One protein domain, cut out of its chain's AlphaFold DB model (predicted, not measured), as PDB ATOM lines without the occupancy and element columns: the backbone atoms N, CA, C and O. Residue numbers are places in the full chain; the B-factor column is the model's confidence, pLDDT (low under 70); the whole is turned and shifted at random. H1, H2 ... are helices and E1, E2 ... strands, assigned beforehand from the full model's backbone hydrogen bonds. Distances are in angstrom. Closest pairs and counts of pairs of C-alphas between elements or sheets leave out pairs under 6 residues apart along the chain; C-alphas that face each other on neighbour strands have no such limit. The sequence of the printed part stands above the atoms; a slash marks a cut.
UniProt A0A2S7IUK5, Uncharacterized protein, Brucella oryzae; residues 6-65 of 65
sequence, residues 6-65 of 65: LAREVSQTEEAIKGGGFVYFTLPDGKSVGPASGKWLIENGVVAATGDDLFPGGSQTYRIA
ATOM      1  N   LEU A   6      92.372   9.120 203.872       91.50
ATOM      2  CA  LEU A   6      92.673   7.822 203.272       91.50
ATOM      3  C   LEU A   6      92.758   7.993 201.751       91.50
ATOM      4  O   LEU A   6      91.856   8.552 201.140       91.50
ATOM      5  N   ALA A   7      93.815   7.502 201.127       91.00
ATOM      6  CA  ALA A   7      93.950   7.407 199.682       91.00
ATOM      7  C   ALA A   7      93.912   5.936 199.260       91.00
ATOM      8  O   ALA A   7      94.393   5.060 199.981       91.00
ATOM      9  N   ARG A   8      93.325   5.676 198.092       91.50
ATOM     10  CA  ARG A   8      93.298   4.378 197.417       91.50
ATOM     11  C   ARG A   8      93.828   4.560 196.006       91.50
ATOM     12  O   ARG A   8      93.303   5.394 195.275       91.50
ATOM     13  N   GLU A   9      94.773   3.728 195.597       89.88
ATOM     14  CA  GLU A   9      95.326   3.753 194.241       89.88
ATOM     15  C   GLU A   9      95.312   2.367 193.616       89.88
ATOM     16  O   GLU A   9      95.474   1.360 194.311       89.88
ATOM     17  N   VAL A  10      95.121   2.317 192.297       88.75
ATOM     18  CA  VAL A  10      95.264   1.074 191.536       88.75
ATOM     19  C   VAL A  10      96.732   0.680 191.501       88.75
ATOM     20  O   VAL A  10      97.601   1.496 191.207       88.75
ATOM     21  N   SER A  11      97.009  -0.589 191.775       87.88
ATOM     22  CA  SER A  11      98.366  -1.122 191.751       87.88
ATOM     23  C   SER A  11      98.369  -2.608 191.392       87.88
ATOM     24  O   SER A  11      97.370  -3.310 191.543       87.88
ATOM     25  N   GLN A  12      99.513  -3.086 190.903       89.81
ATOM     26  CA  GLN A  12      99.756  -4.490 190.550       89.81
ATOM     27  C   GLN A  12     100.756  -5.171 191.493       89.81
ATOM     28  O   GLN A  12     101.221  -6.275 191.216       89.81
ATOM     29  N   THR A  13     101.113  -4.530 192.609       89.75
ATOM     30  CA  THR A  13     101.940  -5.175 193.633       89.75
ATOM     31  C   THR A  13     101.206  -6.366 194.249       89.75
ATOM     32  O   THR A  13      99.977  -6.440 194.237       89.75
ATOM     33  N   GLU A  14     101.948  -7.306 194.838       87.50
ATOM     34  CA  GLU A  14     101.350  -8.488 195.473       87.50
ATOM     35  C   GLU A  14     100.340  -8.116 196.577       87.50
ATOM     36  O   GLU A  14      99.294  -8.750 196.724       87.50
ATOM     37  N   GLU A  15     100.620  -7.042 197.320       84.81
ATOM     38  CA  GLU A  15      99.705  -6.468 198.310       84.81
ATOM     39  C   GLU A  15      98.413  -5.948 197.665       84.81
ATOM     40  O   GLU A  15      97.319  -6.242 198.151       84.81
ATOM     41  N   ALA A  16      98.521  -5.242 196.535       85.62
ATOM     42  CA  ALA A  16      97.369  -4.733 195.803       85.62
ATOM     43  C   ALA A  16      96.504  -5.863 195.244       85.62
ATOM     44  O   ALA A  16      95.281  -5.809 195.345       85.62
ATOM     45  N   ILE A  17      97.129  -6.920 194.714       88.19
ATOM     46  CA  ILE A  17      96.435  -8.107 194.199       88.19
ATOM     47  C   ILE A  17      95.600  -8.755 195.313       88.19
ATOM     48  O   ILE A  17      94.412  -9.014 195.116       88.19
ATOM     49  N   LYS A  18      96.166  -8.915 196.520       83.19
ATOM     50  CA  LYS A  18      95.425  -9.370 197.716       83.19
ATOM     51  C   LYS A  18      94.311  -8.388 198.116       83.19
ATOM     52  O   LYS A  18      93.270  -8.792 198.625       83.19
ATOM     53  N   GLY A  19      94.512  -7.099 197.849       79.19
ATOM     54  CA  GLY A  19      93.577  -6.001 198.084       79.19
ATOM     55  C   GLY A  19      92.501  -5.785 197.014       79.19
ATOM     56  O   GLY A  19      91.723  -4.840 197.137       79.19
ATOM     57  N   GLY A  20      92.391  -6.639 195.989       85.19
ATOM     58  CA  GLY A  20      91.440  -6.454 194.882       85.19
ATOM     59  C   GLY A  20      91.877  -5.406 193.852       85.19
ATOM     60  O   GLY A  20      91.030  -4.734 193.275       85.19
ATOM     61  N   GLY A  21      93.187  -5.257 193.655       89.81
ATOM     62  CA  GLY A  21      93.807  -4.323 192.712       89.81
ATOM     63  C   GLY A  21      94.186  -2.968 193.309       89.81
ATOM     64  O   GLY A  21      94.544  -2.068 192.552       89.81
ATOM     65  N   PHE A  22      94.118  -2.805 194.636       90.06
ATOM     66  CA  PHE A  22      94.309  -1.508 195.288       90.06
ATOM     67  C   PHE A  22      95.289  -1.543 196.456       90.06
ATOM     68  O   PHE A  22      95.252  -2.457 197.281       90.06
ATOM     69  N   VAL A  23      96.086  -0.482 196.566       92.31
ATOM     70  CA  VAL A  23      96.817  -0.119 197.788       92.31
ATOM     71  C   VAL A  23      96.111   1.026 198.498       92.31
ATOM     72  O   VAL A  23      95.406   1.817 197.868       92.31
ATOM     73  N   TYR A  24      96.314   1.109 199.809       92.12
ATOM     74  CA  TYR A  24      95.728   2.141 200.651       92.12
ATOM     75  C   TYR A  24      96.818   2.791 201.489       92.12
ATOM     76  O   TYR A  24      97.715   2.111 201.984       92.12
ATOM     77  N   PHE A  25      96.738   4.102 201.668       92.62
ATOM     78  CA  PHE A  25      97.674   4.842 202.507       92.62
ATOM     79  C   PHE A  25      97.043   6.126 203.032       92.62
ATOM     80  O   PHE A  25      96.036   6.598 202.508       92.62
ATOM     81  N   THR A  26      97.614   6.696 204.085       91.44
ATOM     82  CA  THR A  26      97.168   7.977 204.630       91.44
ATOM     83  C   THR A  26      97.921   9.144 204.006       91.44
ATOM     84  O   THR A  26      99.104   9.059 203.696       91.44
ATOM     85  N   LEU A  27      97.236  10.269 203.835       88.25
ATOM     86  CA  LEU A  27      97.822  11.566 203.524       88.25
ATOM     87  C   LEU A  27      97.729  12.485 204.753       88.25
ATOM     88  O   LEU A  27      96.737  12.418 205.487       88.25
ATOM     89  N   PRO A  28      98.714  13.380 204.961       89.31
ATOM     90  CA  PRO A  28      99.876  13.608 204.093       89.31
ATOM     91  C   PRO A  28     101.078  12.688 204.380       89.31
ATOM     92  O   PRO A  28     102.087  12.798 203.695       89.31
ATOM     93  N   ASP A  29     101.017  11.825 205.396       88.38
ATOM     94  CA  ASP A  29     102.192  11.107 205.914       88.38
ATOM     95  C   ASP A  29     102.586   9.840 205.134       88.38
ATOM     96  O   ASP A  29     103.621   9.245 205.428       88.38
ATOM     97  N   GLY A  30     101.794   9.434 204.141       88.69
ATOM     98  CA  GLY A  30     102.096   8.343 203.214       88.69
ATOM     99  C   GLY A  30     102.105   6.952 203.847       88.69
ATOM    100  O   GLY A  30     102.620   6.017 203.237       88.69
ATOM    101  N   LYS A  31     101.592   6.783 205.072       91.38
ATOM    102  CA  LYS A  31     101.665   5.488 205.760       91.38
ATOM    103  C   LYS A  31     100.706   4.490 205.139       91.38
ATOM    104  O   LYS A  31      99.520   4.778 204.997       91.38
ATOM    105  N   SER A  32     101.208   3.296 204.840       91.62
ATOM    106  CA  SER A  32     100.393   2.202 204.321       91.62
ATOM    107  C   SER A  32      99.275   1.825 205.290       91.62
ATOM    108  O   SER A  32      99.474   1.702 206.500       91.62
ATOM    109  N   VAL A  33      98.100   1.589 204.724       92.12
ATOM    110  CA  VAL A  33      96.937   1.031 205.400       92.12
ATOM    111  C   VAL A  33      96.694  -0.340 204.791       92.12
ATOM    112  O   VAL A  33      96.601  -0.480 203.574       92.12
ATOM    113  N   GLY A  34      96.581  -1.364 205.637       92.56
ATOM    114  CA  GLY A  34      96.321  -2.719 205.162       92.56
ATOM    115  C   GLY A  34      95.041  -2.768 204.309       92.56
ATOM    116  O   GLY A  34      94.036  -2.169 204.709       92.56
ATOM    117  N   PRO A  35      95.019  -3.500 203.178       91.69
ATOM    118  CA  PRO A  35      93.870  -3.507 202.273       91.69
ATOM    119  C   PRO A  35      92.535  -3.892 202.919       91.69
ATOM    120  O   PRO A  35      91.498  -3.342 202.556       91.69
ATOM    121  N   ALA A  36      92.553  -4.800 203.902       91.62
ATOM    122  CA  ALA A  36      91.360  -5.172 204.663       91.62
ATOM    123  C   ALA A  36      90.800  -3.986 205.467       91.62
ATOM    124  O   ALA A  36      89.605  -3.712 205.406       91.62
ATOM    125  N   SER A  37      91.665  -3.244 206.163       92.38
ATOM    126  CA  SER A  37      91.272  -2.060 206.934       92.38
ATOM    127  C   SER A  37      90.783  -0.937 206.024       92.38
ATOM    128  O   SER A  37      89.757  -0.326 206.308       92.38
ATOM    129  N   GLY A  38      91.483  -0.690 204.910       91.00
ATOM    130  CA  GLY A  38      91.091   0.317 203.922       91.00
ATOM    131  C   GLY A  38      89.698   0.050 203.348       91.00
ATOM    132  O   GLY A  38      88.857   0.945 203.351       91.00
ATOM    133  N   LYS A  39      89.422  -1.197 202.939       90.94
ATOM    134  CA  LYS A  39      88.083  -1.613 202.489       90.94
ATOM    135  C   LYS A  39      87.035  -1.468 203.578       90.94
ATOM    136  O   LYS A  39      85.998  -0.870 203.327       90.94
ATOM    137  N   TRP A  40      87.323  -1.954 204.785       93.31
ATOM    138  CA  TRP A  40      86.373  -1.908 205.891       93.31
ATOM    139  C   TRP A  40      85.925  -0.474 206.209       93.31
ATOM    140  O   TRP A  40      84.732  -0.239 206.377       93.31
ATOM    141  N   LEU A  41      86.854   0.493 206.225       91.88
ATOM    142  CA  LEU A  41      86.544   1.912 206.457       91.88
ATOM    143  C   LEU A  41      85.590   2.486 205.398       91.88
ATOM    144  O   LEU A  41      84.708   3.273 205.738       91.88
ATOM    145  N   ILE A  42      85.762   2.092 204.134       89.88
ATOM    146  CA  ILE A  42      84.934   2.548 203.010       89.88
ATOM    147  C   ILE A  42      83.562   1.864 203.048       89.88
ATOM    148  O   ILE A  42      82.535   2.531 202.987       89.88
ATOM    149  N   GLU A  43      83.533   0.537 203.186       91.88
ATOM    150  CA  GLU A  43      82.307  -0.274 203.167       91.88
ATOM    151  C   GLU A  43      81.376   0.033 204.348       91.88
ATOM    152  O   GLU A  43      80.158  -0.044 204.207       91.88
ATOM    153  N   ASN A  44      81.936   0.420 205.499       93.81
ATOM    154  CA  ASN A  44      81.164   0.807 206.685       93.81
ATOM    155  C   ASN A  44      80.885   2.318 206.754       93.81
ATOM    156  O   ASN A  44      80.360   2.789 207.760       93.81
ATOM    157  N   GLY A  45      81.248   3.090 205.723       88.31
ATOM    158  CA  GLY A  45      80.980   4.529 205.660       88.31
ATOM    159  C   GLY A  45      81.717   5.362 206.713       88.31
ATOM    160  O   GLY A  45      81.318   6.491 206.981       88.31
ATOM    161  N   VAL A  46      82.790   4.831 207.309       91.12
ATOM    162  CA  VAL A  46      83.652   5.583 208.244       91.12
ATOM    163  C   VAL A  46      84.367   6.713 207.509       91.12
ATOM    164  O   VAL A  46      84.629   7.775 208.075       91.12
ATOM    165  N   VAL A  47      84.681   6.479 206.235       90.38
ATOM    166  CA  VAL A  47      85.191   7.499 205.329       90.38
ATOM    167  C   VAL A  47      84.295   7.617 204.102       90.38
ATOM    168  O   VAL A  47      83.818   6.621 203.560       90.38
ATOM    169  N   ALA A  48      84.106   8.845 203.641       88.06
ATOM    170  CA  ALA A  48      83.386   9.176 202.425       88.06
ATOM    171  C   ALA A  48      84.372   9.609 201.339       88.06
ATOM    172  O   ALA A  48      85.370  10.279 201.615       88.06
ATOM    173  N   ALA A  49      84.090   9.226 200.096       87.00
ATOM    174  CA  ALA A  49      84.883   9.641 198.950       87.00
ATOM    175  C   ALA A  49      84.871  11.175 198.823       87.00
ATOM    176  O   ALA A  49      83.821  11.812 198.792       87.00
ATOM    177  N   THR A  50      86.058  11.767 198.747       82.00
ATOM    178  CA  THR A  50      86.279  13.193 198.506       82.00
ATOM    179  C   THR A  50      87.005  13.357 197.184       82.00
ATOM    180  O   THR A  50      88.230  13.394 197.129       82.00
ATOM    181  N   GLY A  51      86.247  13.405 196.100       66.38
ATOM    182  CA  GLY A  51      86.770  13.621 194.758       66.38
ATOM    183  C   GLY A  51      85.710  13.261 193.737       66.38
ATOM    184  O   GLY A  51      85.185  12.154 193.790       66.38
ATOM    185  N   ASP A  52      85.397  14.211 192.858       57.47
ATOM    186  CA  ASP A  52      84.584  13.991 191.667       57.47
ATOM    187  C   ASP A  52      85.315  12.981 190.773       57.47
ATOM    188  O   ASP A  52      86.370  13.296 190.216       57.47
ATOM    189  N   ASP A  53      84.784  11.762 190.675       54.62
ATOM    190  CA  ASP A  53      85.230  10.718 189.749       54.62
ATOM    191  C   ASP A  53      85.176  11.255 188.303       54.62
ATOM    192  O   ASP A  53      84.194  11.080 187.585       54.62
ATOM    193  N   LEU A  54      86.236  11.924 187.843       54.91
ATOM    194  CA  LEU A  54      86.383  12.280 186.428       54.91
ATOM    195  C   LEU A  54      86.680  11.036 185.576       54.91
ATOM    196  O   LEU A  54      86.409  11.045 184.377       54.91
ATOM    197  N   PHE A  55      87.196   9.958 186.187       59.09
ATOM    198  CA  PHE A  55      87.469   8.690 185.514       59.09
ATOM    199  C   PHE A  55      87.187   7.487 186.428       59.09
ATOM    200  O   PHE A  55      87.828   7.357 187.473       59.09
ATOM    201  N   PRO A  56      86.291   6.564 186.029       59.53
ATOM    202  CA  PRO A  56      86.023   5.364 186.808       59.53
ATOM    203  C   PRO A  56      87.284   4.500 186.928       59.53
ATOM    204  O   PRO A  56      87.906   4.135 185.931       59.53
ATOM    205  N   GLY A  57      87.642   4.154 188.168       59.66
ATOM    206  CA  GLY A  57      88.758   3.256 188.479       59.66
ATOM    207  C   GLY A  57      90.103   3.938 188.739       59.66
ATOM    208  O   GLY A  57      91.097   3.235 188.872       59.66
ATOM    209  N   GLY A  58      90.160   5.270 188.826       68.06
ATOM    210  CA  GLY A  58      91.378   6.005 189.180       68.06
ATOM    211  C   GLY A  58      91.718   6.000 190.678       68.06
ATOM    212  O   GLY A  58      91.051   5.367 191.506       68.06
ATOM    213  N   SER A  59      92.779   6.731 191.030       77.50
ATOM    214  CA  SER A  59      93.112   7.038 192.423       77.50
ATOM    215  C   SER A  59      91.977   7.828 193.080       77.50
ATOM    216  O   SER A  59      91.499   8.809 192.518       77.50
ATOM    217  N   GLN A  60      91.569   7.422 194.282       86.88
ATOM    218  CA  GLN A  60      90.464   8.022 195.030       86.88
ATOM    219  C   GLN A  60      90.942   8.444 196.416       86.88
ATOM    220  O   GLN A  60      91.640   7.685 197.089       86.88
ATOM    221  N   THR A  61      90.515   9.618 196.882       88.19
ATOM    222  CA  THR A  61      90.717  10.022 198.281       88.19
ATOM    223  C   THR A  61      89.416   9.963 199.062       88.19
ATOM    224  O   THR A  61      88.339  10.156 198.499       88.19
ATOM    225  N   TYR A  62      89.524   9.704 200.360       88.00
ATOM    226  CA  TYR A  62      88.419   9.586 201.293       88.00
ATOM    227  C   TYR A  62      88.735  10.352 202.576       88.00
ATOM    228  O   TYR A  62      89.841  10.258 203.119       88.00
ATOM    229  N   ARG A  63      87.749  11.078 203.097       86.50
ATOM    230  CA  ARG A  63      87.828  11.775 204.388       86.50
ATOM    231  C   ARG A  63      86.833  11.181 205.367       86.50
ATOM    232  O   ARG A  63      85.882  10.534 204.949       86.50
ATOM    233  N   ILE A  64      87.066  11.400 206.658       82.31
ATOM    234  CA  ILE A  64      86.100  11.050 207.708       82.31
ATOM    235  C   ILE A  64      84.746  11.675 207.345       82.31
ATOM    236  O   ILE A  64      84.709  12.857 206.991       82.31
ATOM    237  N   ALA A  65      83.702  10.844 207.364       67.69
ATOM    238  CA  ALA A  65      82.327  11.233 207.055       67.69
ATOM    239  C   ALA A  65      81.712  12.127 208.144       67.69
ATOM    240  O   ALA A  65      82.099  11.981 209.329       67.69
TER     241      ALA A  65
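AT A GLANCE: This is residues 6 to 65 of the 65 residues of an uncharacterized protein of Brucella oryzae (UniProt A0A2S7IUK5). A twisted sheet of four strands has the helix H2 crossing over one face, while the short helix H1 grazes the sheet beside the end of E1 and the start of E2. The printed part has 60 residues with two named helices and four named strands in the order E1 H1 E2 H2 E3 E4, a mixed class. The sheet's order is E2 E1 E4 E3, all antiparallel. The whole is compact, with a radius of gyration of the C-alphas of 10.8 A and spans of 29 by 23 by 23 A.

HOW THE PARTS SIT: E1, residues 6 to 10, is antiparallel to E2, residues 22 to 27, at 148 degrees, with N 7 and O 25 2.8 A apart. E1 is also antiparallel to E4, residues 60 to 64, at 162 degrees, with N 62 and O 6 2.7 A apart. E3, residues 47 to 49, forms a hairpin with E4, antiparallel at 141 degrees, with N 48 and O 63 2.8 A apart. H2, residues 35 to 43, is on the sheet at a height of 8.1 A, across the strands at 64 degrees to E1 on the local plane. Its closest C-alphas to E2 are those of Gly 38 and Tyr 24, 6.0 A apart. H1, residues 14 to 18, and H2 only just touch, with 3 pairs of C-alphas within 8 A, the closest being Ala 16 and Pro 35 at 7.5 A. In H1 and H2 every O i to N i+4 pair is within hydrogen-bond range.

IN THESE COORDINATES: E1 begins at C-alpha 6, (92.673, 7.822, 203.272), and is 13.8 A long. E2 measures 15.8 A and H2 12.0 A. E4, 13.7 A, ends at C-alpha 64, (86.100, 11.050, 207.708).

THE WHOLE: The farthest C-alphas, of Glu 14 and Ala 65, are 29.7 A apart. The printed part has no cut and no long link. Residues 51 to 58 and 65 have pLDDT under 70.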